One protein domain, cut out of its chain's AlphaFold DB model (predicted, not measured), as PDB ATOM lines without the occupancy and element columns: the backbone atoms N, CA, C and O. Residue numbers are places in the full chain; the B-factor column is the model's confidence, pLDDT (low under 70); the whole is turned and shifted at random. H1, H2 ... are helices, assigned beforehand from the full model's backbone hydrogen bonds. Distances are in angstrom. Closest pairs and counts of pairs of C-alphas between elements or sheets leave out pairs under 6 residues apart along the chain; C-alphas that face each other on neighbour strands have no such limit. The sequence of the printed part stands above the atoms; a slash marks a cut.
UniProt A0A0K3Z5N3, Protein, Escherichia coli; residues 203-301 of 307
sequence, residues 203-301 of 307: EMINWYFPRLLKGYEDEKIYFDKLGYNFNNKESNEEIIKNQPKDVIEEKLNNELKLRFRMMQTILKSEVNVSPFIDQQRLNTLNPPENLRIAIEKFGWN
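Overview. This is residues 203 to 301 of the 307 residues of the protein "Protein" of Escherichia coli (UniProt A0A0K3Z5N3). What shape? Long helices H3 and H1 pack side by side and slightly crossed, with H5 on residues 259 to 267 of H3, H4 near H1 and H5, and H2 at one end of the elongated whole. What parts? The 99 printed residues include five named helices, H1 to H5 in order, class all helix; the compact whole, radius of gyration of the C-alphas 14.1 A, spans 42 by 22 by 19 A.

Arrangement. What touches? H3, residues 245 to 268, touches H1, residues 203 to 225; Leu 258 and Tyr 216 have the closest C-alphas, 5.7 A. Its residues 259 to 267 alone touch H5, residues 289 to 299. What else? H4, residues 279 to 285, and H2, residues 234 to 241, touch no helix. Every O i to N i+4 pair is within hydrogen-bond range in H3, H4 and H5, 16 of 19 in H1, 2 of 4 in H2.

Along the chain. How long? H3's end C-alphas are 34.3 A apart. Where? C-alpha 203 is at (24.239, 56.156, -23.537), C-alpha 299 at (25.331, 45.564, -11.176).

Size, cuts and confidence. Cut? The printed part has no cut. Confidence? No printed residue is under 70.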
ATOM      1  N   GLU A 203      23.277  56.424 -22.458       71.06
ATOM      2  CA  GLU A 203      24.239  56.156 -23.537       71.06
ATOM      3  C   GLU A 203      25.668  56.474 -23.080       71.06
ATOM      4  O   GLU A 203      26.594  55.687 -23.276       71.06
ATOM      5  N   MET A 204      25.830  57.577 -22.344       74.56
ATOM      6  CA  MET A 204      27.118  57.968 -21.778       74.56
ATOM      7  C   MET A 204      27.601  57.008 -20.690       74.56
ATOM      8  O   MET A 204      28.807  56.811 -20.563       74.56
ATOM      9  N   ILE A 205      26.702  56.377 -19.927       78.44
ATOM     10  CA  ILE A 205      27.076  55.341 -18.948       78.44
ATOM     11  C   ILE A 205      27.646  54.110 -19.658       78.44
ATOM     12  O   ILE A 205      28.662  53.572 -19.206       78.44
ATOM     13  N   ASN A 206      27.032  53.689 -20.770       79.50
ATOM     14  CA  ASN A 206      27.507  52.554 -21.568       79.50
ATOM     15  C   ASN A 206      28.910  52.795 -22.130       79.50
ATOM     16  O   ASN A 206      29.683  51.851 -22.267       79.50
ATOM     17  N   TRP A 207      29.267  54.051 -22.393       81.06
ATOM     18  CA  TRP A 207      30.624  54.434 -22.760       81.06
ATOM     19  C   TRP A 207      31.566  54.558 -21.546       81.06
ATOM     20  O   TRP A 207      32.698  54.067 -21.558       81.06
ATOM     21  N   TYR A 208      31.102  55.197 -20.472       84.75
ATOM     22  CA  TYR A 208      31.898  55.542 -19.293       84.75
ATOM     23  C   TYR A 208      32.315  54.318 -18.475       84.75
ATOM     24  O   TYR A 208      33.481  54.203 -18.086       84.75
ATOM     25  N   PHE A 209      31.393  53.385 -18.226       89.38
ATOM     26  CA  PHE A 209      31.668  52.231 -17.372       89.38
ATOM     27  C   PHE A 209      32.783  51.322 -17.929       89.38
ATOM     28  O   PHE A 209      33.688  50.984 -17.165       89.38
ATOM     29  N   PRO A 210      32.830  50.990 -19.237       88.50
ATOM     30  CA  PRO A 210      33.971  50.292 -19.833       88.50
ATOM     31  C   PRO A 210      35.311  51.010 -19.660       88.50
ATOM     32  O   PRO A 210      36.322  50.354 -19.410       88.50
ATOM     33  N   ARG A 211      35.345  52.346 -19.766       88.06
ATOM     34  CA  ARG A 211      36.578  53.131 -19.567       88.06
ATOM     35  C   ARG A 211      37.024  53.101 -18.111       88.06
ATOM     36  O   ARG A 211      38.210  52.932 -17.841       88.06
ATOM     37  N   LEU A 212      36.071  53.198 -17.189       91.44
ATOM     38  CA  LEU A 212      36.312  53.078 -15.759       91.44
ATOM     39  C   LEU A 212      36.843  51.686 -15.386       91.44
ATOM     40  O   LEU A 212      37.852  51.583 -14.689       91.44
ATOM     41  N   LEU A 213      36.220  50.628 -15.913       92.62
ATOM     42  CA  LEU A 213      36.671  49.245 -15.754       92.62
ATOM     43  C   LEU A 213      38.077  49.048 -16.329       92.62
ATOM     44  O   LEU A 213      38.925  48.450 -15.674       92.62
ATOM     45  N   LYS A 214      38.355  49.593 -17.519       90.81
ATOM     46  CA  LYS A 214      39.677  49.485 -18.141       90.81
ATOM     47  C   LYS A 214      40.760  50.207 -17.336       90.81
ATOM     48  O   LYS A 214      41.856  49.673 -17.187       90.81
ATOM     49  N   GLY A 215      40.458  51.387 -16.791       91.25
ATOM     50  CA  GLY A 215      41.363  52.098 -15.888       91.25
ATOM     51  C   GLY A 215      41.660  51.284 -14.628       91.25
ATOM     52  O   GLY A 215      42.815  51.172 -14.226       91.25
ATOM     53  N   TYR A 216      40.633  50.662 -14.041       94.25
ATOM     54  CA  TYR A 216      40.798  49.777 -12.887       94.25
ATOM     55  C   TYR A 216      41.665  48.551 -13.210       94.25
ATOM     56  O   TYR A 216      42.574  48.226 -12.450       94.25
ATOM     57  N   GLU A 217      41.423  47.900 -14.349       92.50
ATOM     58  CA  GLU A 217      42.217  46.765 -14.832       92.50
ATOM     59  C   GLU A 217      43.691  47.126 -15.022       92.50
ATOM     60  O   GLU A 217      44.560  46.374 -14.589       92.50
ATOM     61  N   ASP A 218      43.983  48.274 -15.638       91.31
ATOM     62  CA  ASP A 218      45.360  48.712 -15.875       91.31
ATOM     63  C   ASP A 218      46.125  48.903 -14.549       91.31
ATOM     64  O   ASP A 218      47.284  48.488 -14.449       91.31
ATOM     65  N   GLU A 219      45.477  49.452 -13.513       92.75
ATOM     66  CA  GLU A 219      46.079  49.546 -12.177       92.75
ATOM     67  C   GLU A 219      46.172  48.180 -11.485       92.75
ATOM     68  O   GLU A 219      47.202  47.857 -10.892       92.75
ATOM     69  N   LYS A 220      45.155  47.316 -11.611       91.69
ATOM     70  CA  LYS A 220      45.179  45.961 -11.040       91.69
ATOM     71  C   LYS A 220      46.332  45.125 -11.605       91.69
ATOM     72  O   LYS A 220      47.041  44.491 -10.828       91.69
ATOM     73  N   ILE A 221      46.587  45.199 -12.914       91.69
ATOM     74  CA  ILE A 221      47.695  44.502 -13.590       91.69
ATOM     75  C   ILE A 221      49.054  44.907 -13.008       91.69
ATOM     76  O   ILE A 221      49.946  44.064 -12.893       91.69
ATOM     77  N   TYR A 222      49.239  46.183 -12.651       91.56
ATOM     78  CA  TYR A 222      50.463  46.638 -11.989       91.56
ATOM     79  C   TYR A 222      50.660  45.913 -10.649       91.56
ATOM     80  O   TYR A 222      51.727  45.358 -10.399       91.56
ATOM     81  N   PHE A 223      49.610  45.836  -9.832       91.88
ATOM     82  CA  PHE A 223      49.647  45.167  -8.531       91.88
ATOM     83  C   PHE A 223      49.752  43.640  -8.623       91.88
ATOM     84  O   PHE A 223      50.477  43.036  -7.832       91.88
ATOM     85  N   ASP A 224      49.112  43.014  -9.609       90.12
ATOM     86  CA  ASP A 224      49.200  41.567  -9.833       90.12
ATOM     87  C   ASP A 224      50.628  41.139 -10.178       90.12
ATOM     88  O   ASP A 224      51.121  40.141  -9.654       90.12
ATOM     89  N   LYS A 225      51.337  41.936 -10.991       91.44
ATOM     90  CA  LYS A 225      52.761  41.709 -11.298       91.44
ATOM     91  C   LYS A 225      53.659  41.806 -10.066       91.44
ATOM     92  O   LYS A 225      54.702  41.165 -10.032       91.44
ATOM     93  N   LEU A 226      53.259  42.602  -9.076       90.25
ATOM     94  CA  LEU A 226      53.963  42.729  -7.804       90.25
ATOM     95  C   LEU A 226      53.587  41.631  -6.797       90.25
ATOM     96  O   LEU A 226      54.205  41.558  -5.741       90.25
ATOM     97  N   GLY A 227      52.581  40.799  -7.090       88.25
ATOM     98  CA  GLY A 227      52.023  39.847  -6.127       88.25
ATOM     99  C   GLY A 227      51.238  40.519  -4.994       88.25
ATOM    100  O   GLY A 227      51.018  39.904  -3.952       88.25
ATOM    101  N   TYR A 228      50.822  41.777  -5.173       88.06
ATOM    102  CA  TYR A 228      50.112  42.545  -4.152       88.06
ATOM    103  C   TYR A 228      48.678  42.034  -3.984       88.06
ATOM    104  O   TYR A 228      47.883  42.017  -4.929       88.06
ATOM    105  N   ASN A 229      48.311  41.671  -2.755       85.56
ATOM    106  CA  ASN A 229      46.986  41.150  -2.444       85.56
ATOM    107  C   ASN A 229      46.135  42.187  -1.702       85.56
ATOM    108  O   ASN A 229      46.306  42.413  -0.507       85.56
ATOM    109  N   PHE A 230      45.144  42.767  -2.377       83.12
ATOM    110  CA  PHE A 230      44.236  43.751  -1.772       83.12
ATOM    111  C   PHE A 230      43.405  43.225  -0.590       83.12
ATOM    112  O   PHE A 230      42.902  44.027   0.196       83.12
ATOM    113  N   ASN A 231      43.277  41.905  -0.441       79.50
ATOM    114  CA  ASN A 231      42.550  41.269   0.657       79.50
ATOM    115  C   ASN A 231      43.471  40.838   1.818       79.50
ATOM    116  O   ASN A 231      42.967  40.369   2.834       79.50
ATOM    117  N   ASN A 232      44.799  40.989   1.697       80.12
ATOM    118  CA  ASN A 232      45.761  40.611   2.734       80.12
ATOM    119  C   ASN A 232      46.842  41.690   2.913       80.12
ATOM    120  O   ASN A 232      47.729  41.834   2.078       80.12
ATOM    121  N   LYS A 233      46.774  42.451   4.012       73.25
ATOM    122  CA  LYS A 233      47.722  43.546   4.284       73.25
ATOM    123  C   LYS A 233      49.113  43.060   4.697       73.25
ATOM    124  O   LYS A 233      50.090  43.670   4.277       73.25
ATOM    125  N   GLU A 234      49.202  41.988   5.481       73.38
ATOM    126  CA  GLU A 234      50.468  41.508   6.059       73.38
ATOM    127  C   GLU A 234      51.446  41.037   4.975       73.38
ATOM    128  O   GLU A 234      52.641  41.303   5.054       73.38
ATOM    129  N   SER A 235      50.937  40.429   3.898       75.06
ATOM    130  CA  SER A 235      51.762  39.970   2.771       75.06
ATOM    131  C   SER A 235      52.337  41.096   1.906       75.06
ATOM    132  O   SER A 235      53.190  40.837   1.061       75.06
ATOM    133  N   ASN A 236      51.869  42.337   2.070       84.69
ATOM    134  CA  ASN A 236      52.185  43.429   1.147       84.69
ATOM    135  C   ASN A 236      53.260  44.390   1.669       84.69
ATOM    136  O   ASN A 236      53.747  45.220   0.899       84.69
ATOM    137  N   GLU A 237      53.639  44.312   2.949       83.56
ATOM    138  CA  GLU A 237      54.583  45.264   3.549       83.56
ATOM    139  C   GLU A 237      55.966  45.218   2.890       83.56
ATOM    140  O   GLU A 237      56.554  46.264   2.607       83.56
ATOM    141  N   GLU A 238      56.478  44.020   2.602       83.81
ATOM    142  CA  GLU A 238      57.759  43.842   1.907       83.81
ATOM    143  C   GLU A 238      57.687  44.300   0.445       83.81
ATOM    144  O   GLU A 238      58.623  44.918  -0.058       83.81
ATOM    145  N   ILE A 239      56.550  44.073  -0.221       85.31
ATOM    146  CA  ILE A 239      56.317  44.505  -1.606       85.31
ATOM    147  C   ILE A 239      56.370  46.032  -1.697       85.31
ATOM    148  O   ILE A 239      57.080  46.570  -2.546       85.31
ATOM    149  N   ILE A 240      55.662  46.735  -0.803       85.44
ATOM    150  CA  ILE A 240      55.617  48.204  -0.780       85.44
ATOM    151  C   ILE A 240      57.009  48.791  -0.511       85.44
ATOM    152  O   ILE A 240      57.399  49.747  -1.178       85.44
ATOM    153  N   LYS A 241      57.780  48.214   0.424       85.56
ATOM    154  CA  LYS A 241      59.140  48.684   0.760       85.56
ATOM    155  C   LYS A 241      60.114  48.610  -0.419       85.56
ATOM    156  O   LYS A 241      61.060  49.389  -0.463       85.56
ATOM    157  N   ASN A 242      59.875  47.703  -1.364       88.50
ATOM    158  CA  ASN A 242      60.730  47.488  -2.530       88.50
ATOM    159  C   ASN A 242      60.342  48.341  -3.753       88.50
ATOM    160  O   ASN A 242      60.955  48.189  -4.809       88.50
ATOM    161  N   GLN A 243      59.333  49.213  -3.647       90.06
ATOM    162  CA  GLN A 243      58.907  50.106  -4.728       90.06
ATOM    163  C   GLN A 243      59.258  51.571  -4.424       90.06
ATOM    164  O   GLN A 243      59.286  51.970  -3.258       90.06
ATOM    165  N   PRO A 244      59.477  52.410  -5.454       91.56
ATOM    166  CA  PRO A 244      59.566  53.853  -5.266       91.56
ATOM    167  C   PRO A 244      58.296  54.388  -4.596       91.56
ATOM    168  O   PRO A 244      57.186  54.132  -5.072       91.56
ATOM    169  N   LYS A 245      58.466  55.136  -3.499       87.25
ATOM    170  CA  LYS A 245      57.357  55.588  -2.647       87.25
ATOM    171  C   LYS A 245      56.309  56.395  -3.423       87.25
ATOM    172  O   LYS A 245      55.122  56.114  -3.303       87.25
ATOM    173  N   ASP A 246      56.750  57.328  -4.263       88.06
ATOM    174  CA  ASP A 246      55.841  58.196  -5.021       88.06
ATOM    175  C   ASP A 246      54.999  57.393  -6.026       88.06
ATOM    176  O   ASP A 246      53.795  57.605  -6.157       88.06
ATOM    177  N   VAL A 247      55.615  56.400  -6.677       89.06
ATOM    178  CA  VAL A 247      54.943  55.535  -7.657       89.06
ATOM    179  C   VAL A 247      53.900  54.654  -6.974       89.06
ATOM    180  O   VAL A 247      52.764  54.573  -7.440       89.06
ATOM    181  N   ILE A 248      54.257  53.988  -5.871       89.69
ATOM    182  CA  ILE A 248      53.323  53.083  -5.188       89.69
ATOM    183  C   ILE A 248      52.152  53.851  -4.560       89.69
ATOM    184  O   ILE A 248      51.019  53.368  -4.593       89.69
ATOM    185  N   GLU A 249      52.399  55.058  -4.041       89.19
ATOM    186  CA  GLU A 249      51.369  55.927  -3.470       89.19
ATOM    187  C   GLU A 249      50.381  56.412  -4.540       89.19
ATOM    188  O   GLU A 249      49.167  56.284  -4.353       89.19
ATOM    189  N   GLU A 250      50.875  56.878  -5.693       89.75
ATOM    190  CA  GLU A 250      50.029  57.264  -6.828       89.75
ATOM    191  C   GLU A 250      49.156  56.088  -7.293       89.75
ATOM    192  O   GLU A 250      47.936  56.221  -7.434       89.75
ATOM    193  N   LYS A 251      49.763  54.909  -7.468       92.38
ATOM    194  CA  LYS A 251      49.082  53.698  -7.944       92.38
ATOM    195  C   LYS A 251      47.995  53.216  -6.987       92.38
ATOM    196  O   LYS A 251      46.891  52.893  -7.428       92.38
ATOM    197  N   LEU A 252      48.272  53.205  -5.681       91.38
ATOM    198  CA  LEU A 252      47.287  52.839  -4.658       91.38
ATOM    199  C   LEU A 252      46.129  53.839  -4.617       91.38
ATOM    200  O   LEU A 252      44.968  53.441  -4.517       91.38
ATOM    201  N   ASN A 253      46.433  55.134  -4.723       92.19
ATOM    202  CA  ASN A 253      45.421  56.183  -4.753       92.19
ATOM    203  C   ASN A 253      44.511  56.051  -5.985       92.19
ATOM    204  O   ASN A 253      43.288  56.147  -5.862       92.19
ATOM    205  N   ASN A 254      45.089  55.786  -7.160       93.25
ATOM    206  CA  ASN A 254      44.337  55.564  -8.392       93.25
ATOM    207  C   ASN A 254      43.432  54.329  -8.290       93.25
ATOM    208  O   ASN A 254      42.236  54.454  -8.556       93.25
ATOM    209  N   GLU A 255      43.950  53.173  -7.852       94.19
ATOM    210  CA  GLU A 255      43.140  51.954  -7.675       94.19
ATOM    211  C   GLU A 255      41.959  52.200  -6.736       94.19
ATOM    212  O   GLU A 255      40.821  51.875  -7.082       94.19
ATOM    213  N   LEU A 256      42.207  52.836  -5.587       92.88
ATOM    214  CA  LEU A 256      41.174  53.108  -4.595       92.88
ATOM    215  C   LEU A 256      40.081  54.023  -5.157       92.88
ATOM    216  O   LEU A 256      38.890  53.730  -5.001       92.88
ATOM    217  N   LYS A 257      40.472  55.118  -5.822       94.44
ATOM    218  CA  LYS A 257      39.537  56.071  -6.434       94.44
ATOM    219  C   LYS A 257      38.719  55.416  -7.546       94.44
ATOM    220  O   LYS A 257      37.504  55.611  -7.591       94.44
ATOM    221  N   LEU A 258      39.349  54.611  -8.403       95.44
ATOM    222  CA  LEU A 258      38.679  53.875  -9.480       95.44
ATOM    223  C   LEU A 258      37.697  52.843  -8.922       95.44
ATOM    224  O   LEU A 258      36.534  52.837  -9.318       95.44
ATOM    225  N   ARG A 259      38.121  52.031  -7.945       94.75
ATOM    226  CA  ARG A 259      37.271  51.040  -7.271       94.75
ATOM    227  C   ARG A 259      36.046  51.692  -6.647       94.75
ATOM    228  O   ARG A 259      34.920  51.245  -6.862       94.75
ATOM    229  N   PHE A 260      36.257  52.769  -5.892       94.50
ATOM    230  CA  PHE A 260      35.169  53.509  -5.263       94.50
ATOM    231  C   PHE A 260      34.204  54.072  -6.308       94.50
ATOM    232  O   PHE A 260      32.990  53.899  -6.193       94.50
ATOM    233  N   ARG A 261      34.735  54.668  -7.378       94.31
ATOM    234  CA  ARG A 261      33.928  55.213  -8.468       94.31
ATOM    235  C   ARG A 261      33.137  54.134  -9.207       94.31
ATOM    236  O   ARG A 261      31.978  54.375  -9.544       94.31
ATOM    237  N   MET A 262      33.702  52.942  -9.415       94.19
ATOM    238  CA  MET A 262      32.983  51.805 -10.003       94.19
ATOM    239  C   MET A 262      31.789  51.422  -9.141       94.19
ATOM    240  O   MET A 262      30.676  51.322  -9.653       94.19
ATOM    241  N   MET A 263      31.996  51.281  -7.830       94.06
ATOM    242  CA  MET A 263      30.917  50.970  -6.892       94.06
ATOM    243  C   MET A 263      29.832  52.051  -6.905       94.06
ATOM    244  O   MET A 263      28.653  51.727  -6.999       94.06
ATOM    245  N   GLN A 264      30.204  53.333  -6.867       92.94
ATOM    246  CA  GLN A 264      29.232  54.427  -6.940       92.94
ATOM    247  C   GLN A 264      28.452  54.420  -8.260       92.94
ATOM    248  O   GLN A 264      27.244  54.645  -8.248       92.94
ATOM    249  N   THR A 265      29.129  54.162  -9.382       90.88
ATOM    250  CA  THR A 265      28.504  54.086 -10.711       90.88
ATOM    251  C   THR A 265      27.500  52.946 -10.747       90.88
ATOM    252  O   THR A 265      26.345  53.178 -11.081       90.88
ATOM    253  N   ILE A 266      27.903  51.752 -10.298       91.94
ATOM    254  CA  ILE A 266      27.031  50.579 -10.197       91.94
ATOM    255  C   ILE A 266      25.830  50.862  -9.308       91.94
ATOM    256  O   ILE A 266      24.732  50.463  -9.659       91.94
ATOM    257  N   LEU A 267      26.000  51.528  -8.166       89.31
ATOM    258  CA  LEU A 267      24.889  51.792  -7.251       89.31
ATOM    259  C   LEU A 267      23.905  52.812  -7.828       89.31
ATOM    260  O   LEU A 267      22.698  52.585  -7.757       89.31
ATOM    261  N   LYS A 268      24.410  53.896  -8.427       88.19
ATOM    262  CA  LYS A 268      23.595  55.012  -8.917       88.19
ATOM    263  C   LYS A 268      22.980  54.793 -10.305       88.19
ATOM    264  O   LYS A 268      21.955  55.400 -10.582       88.19
ATOM    265  N   SER A 269      23.602  54.011 -11.191       82.06
ATOM    266  CA  SER A 269      23.145  53.882 -12.587       82.06
ATOM    267  C   SER A 269      21.935  52.964 -12.676       82.06
ATOM    268  O   SER A 269      21.749  52.126 -11.812       82.06
ATOM    269  N   GLU A 270      21.113  53.037 -13.715       81.88
ATOM    270  CA  GLU A 270      20.090  52.001 -13.963       81.88
ATOM    271  C   GLU A 270      20.581  50.913 -14.932       81.88
ATOM    272  O   GLU A 270      19.833  50.018 -15.311       81.88
ATOM    273  N   VAL A 271      21.860  50.972 -15.311       79.88
ATOM    274  CA  VAL A 271      22.458  50.144 -16.360       79.88
ATOM    275  C   VAL A 271      22.901  48.791 -15.815       79.88
ATOM    276  O   VAL A 271      23.618  48.711 -14.815       79.88
ATOM    277  N   ASN A 272      22.526  47.728 -16.527       86.56
ATOM    278  CA  ASN A 272      23.095  46.403 -16.326       86.56
ATOM    279  C   ASN A 272      24.547  46.368 -16.823       86.56
ATOM    280  O   ASN A 272      24.807  46.584 -18.006       86.56
ATOM    281  N   VAL A 273      25.487  46.067 -15.926       89.25
ATOM    282  CA  VAL A 273      26.922  46.027 -16.254       89.25
ATOM    283  C   VAL A 273      27.423  44.655 -16.717       89.25
ATOM    284  O   VAL A 273      28.589  44.534 -17.091       89.25
ATOM    285  N   SER A 274      26.571  43.622 -16.728       89.81
ATOM    286  CA  SER A 274      26.944  42.271 -17.170       89.81
ATOM    287  C   SER A 274      27.499  42.199 -18.599       89.81
ATOM    288  O   SER A 274      28.395  41.386 -18.810       89.81
ATOM    289  N   PRO A 275      27.073  43.040 -19.572       90.44
ATOM    290  CA  PRO A 275      27.686  43.051 -20.902       90.44
ATOM    291  C   PRO A 275      29.155  43.497 -20.896       90.44
ATOM    292  O   PRO A 275      29.901  43.181 -21.817       90.44
ATOM    293  N   PHE A 276      29.579  44.243 -19.872       90.50
ATOM    294  CA  PHE A 276      30.935  44.781 -19.768       90.50
ATOM    295  C   PHE A 276      31.833  43.924 -18.873       90.50
ATOM    296  O   PHE A 276      33.034  43.823 -19.119       90.50
ATOM    297  N   ILE A 277      31.265  43.307 -17.836       92.56
ATOM    298  CA  ILE A 277      31.970  42.424 -16.908       92.56
ATOM    299  C   ILE A 277      31.111  41.204 -16.588       92.56
ATOM    300  O   ILE A 277      30.283  41.226 -15.681       92.56
ATOM    301  N   ASP A 278      31.306  40.140 -17.359       93.00
ATOM    302  CA  ASP A 278      30.671  38.850 -17.110       93.00
ATOM    303  C   ASP A 278      31.370  38.080 -15.975       93.00
ATOM    304  O   ASP A 278      32.378  38.514 -15.405       93.00
ATOM    305  N   GLN A 279      30.829  36.910 -15.633       93.62
ATOM    306  CA  GLN A 279      31.381  36.067 -14.574       93.62
ATOM    307  C   GLN A 279      32.824  35.631 -14.854       93.62
ATOM    308  O   GLN A 279      33.629  35.555 -13.924       93.62
ATOM    309  N   GLN A 280      33.169  35.345 -16.112       93.62
ATOM    310  CA  GLN A 280      34.511  34.905 -16.481       93.62
ATOM    311  C   GLN A 280      35.517  36.040 -16.269       93.62
ATOM    312  O   GLN A 280      36.509  35.855 -15.563       93.62
ATOM    313  N   ARG A 281      35.227  37.230 -16.804       94.19
ATOM    314  CA  ARG A 281      36.054  38.429 -16.650       94.19
ATOM    315  C   ARG A 281      36.160  38.851 -15.190       94.19
ATOM    316  O   ARG A 281      37.256  39.178 -14.747       94.19
ATOM    317  N   LEU A 282      35.072  38.791 -14.419       93.88
ATOM    318  CA  LEU A 282      35.089  39.088 -12.984       93.88
ATOM    319  C   LEU A 282      36.005  38.132 -12.207       93.88
ATOM    320  O   LEU A 282      36.745  38.558 -11.320       93.88
ATOM    321  N   ASN A 283      35.984  36.844 -12.549       92.25
ATOM    322  CA  ASN A 283      36.850  35.847 -11.925       92.25
ATOM    323  C   ASN A 283      38.324  36.055 -12.288       92.25
ATOM    324  O   ASN A 283      39.173  35.924 -11.412       92.25
ATOM    325  N   THR A 284      38.624  36.431 -13.534       91.31
ATOM    326  CA  THR A 284      39.985  36.792 -13.955       91.31
ATOM    327  C   THR A 284      40.477  38.071 -13.277       91.31
ATOM    328  O   THR A 284      41.614  38.112 -12.824       91.31
ATOM    329  N   LEU A 285      39.626  39.095 -13.174       91.00
ATOM    330  CA  LEU A 285      39.960  40.368 -12.530       91.00
ATOM    331  C   LEU A 285      40.223  40.208 -11.028       91.00
ATOM    332  O   LEU A 285      41.030  40.937 -10.457       91.00
ATOM    333  N   ASN A 286      39.506  39.272 -10.399       90.38
ATOM    334  CA  ASN A 286      39.571  38.966  -8.975       90.38
ATOM    335  C   ASN A 286      39.638  40.229  -8.084       90.38
ATOM    336  O   ASN A 286      40.617  40.431  -7.354       90.38
ATOM    337  N   PRO A 287      38.635  41.125  -8.172       92.19
ATOM    338  CA  PRO A 287      38.651  42.359  -7.407       92.19
ATOM    339  C   PRO A 287      38.436  42.084  -5.909       92.19
ATOM    340  O   PRO A 287      37.973  41.004  -5.530       92.19
ATOM    341  N   PRO A 288      38.710  43.074  -5.043       91.25
ATOM    342  CA  PRO A 288      38.356  43.016  -3.632       91.25
ATOM    343  C   PRO A 288      36.870  42.718  -3.419       91.25
ATOM    344  O   PRO A 288      36.015  43.120  -4.217       91.25
ATOM    345  N   GLU A 289      36.563  42.046  -2.310       90.69
ATOM    346  CA  GLU A 289      35.238  41.468  -2.056       90.69
ATOM    347  C   GLU A 289      34.104  42.505  -2.113       90.69
ATOM    348  O   GLU A 289      33.026  42.247  -2.639       90.69
ATOM    349  N   ASN A 290      34.357  43.728  -1.647       91.62
ATOM    350  CA  ASN A 290      33.377  44.811  -1.700       91.62
ATOM    351  C   ASN A 290      32.975  45.199  -3.136       91.62
ATOM    352  O   ASN A 290      31.793  45.443  -3.387       91.62
ATOM    353  N   LEU A 291      33.923  45.247  -4.078       94.12
ATOM    354  CA  LEU A 291      33.639  45.535  -5.484       94.12
ATOM    355  C   LEU A 291      32.994  44.324  -6.170       94.12
ATOM    356  O   LEU A 291      32.055  44.510  -6.941       94.12
ATOM    357  N   ARG A 292      33.434  43.099  -5.847       94.38
ATOM    358  CA  ARG A 292      32.796  41.866  -6.337       94.38
ATOM    359  C   ARG A 292      31.311  41.835  -5.974       94.38
ATOM    360  O   ARG A 292      30.471  41.743  -6.864       94.38
ATOM    361  N   ILE A 293      30.991  42.028  -4.693       92.50
ATOM    362  CA  ILE A 293      29.607  42.105  -4.206       92.50
ATOM    363  C   ILE A 293      28.836  43.212  -4.929       92.50
ATOM    364  O   ILE A 293      27.670  43.015  -5.273       92.50
ATOM    365  N   ALA A 294      29.467  44.370  -5.162       93.75
ATOM    366  CA  ALA A 294      28.817  45.471  -5.857       93.75
ATOM    367  C   ALA A 294      28.363  45.068  -7.269       93.75
ATOM    368  O   ALA A 294      27.204  45.275  -7.631       93.75
ATOM    369  N   ILE A 295      29.259  44.441  -8.033       94.00
ATOM    370  CA  ILE A 295      29.006  43.971  -9.399       94.00
ATOM    371  C   ILE A 295      27.924  42.889  -9.413       94.00
ATOM    372  O   ILE A 295      26.923  43.038 -10.111       94.00
ATOM    373  N   GLU A 296      28.087  41.837  -8.610       93.38
ATOM    374  CA  GLU A 296      27.206  40.664  -8.641       93.38
ATOM    375  C   GLU A 296      25.801  40.988  -8.119       93.38
ATOM    376  O   GLU A 296      24.801  40.632  -8.743       93.38
ATOM    377  N   LYS A 297      25.693  41.688  -6.978       91.12
ATOM    378  CA  LYS A 297      24.391  41.933  -6.334       91.12
ATOM    379  C   LYS A 297      23.650  43.128  -6.903       91.12
ATOM    380  O   LYS A 297      22.424  43.078  -6.991       91.12
ATOM    381  N   PHE A 298      24.361  44.198  -7.249       91.00
ATOM    382  CA  PHE A 298      23.729  45.446  -7.679       91.00
ATOM    383  C   PHE A 298      23.934  45.732  -9.161       91.00
ATOM    384  O   PHE A 298      23.065  46.350  -9.757       91.00
ATOM    385  N   GLY A 299      25.036  45.296  -9.769       88.88
ATOM    386  CA  GLY A 299      25.331  45.564 -11.176       88.88
ATOM    387  C   GLY A 299      24.557  44.675 -12.148       88.88
ATOM    388  O   GLY A 299      23.907  45.181 -13.060       88.88
ATOM    389  N   TRP A 300      24.612  43.356 -11.961       91.12
ATOM    390  CA  TRP A 300      23.996  42.387 -12.882       91.12
ATOM    391  C   TRP A 300      22.477  42.265 -12.743       91.12
ATOM    392  O   TRP A 300      21.799  41.864 -13.684       91.12
ATOM    393  N   ASN A 301      21.931  42.645 -11.587       80.94
ATOM    394  CA  ASN A 301      20.497  42.547 -11.299       80.94
ATOM    395  C   ASN A 301      19.688  43.765 -11.785       80.94
ATOM    396  O   ASN A 301      18.503  43.883 -11.467       80.94
TER     397      ASN A 301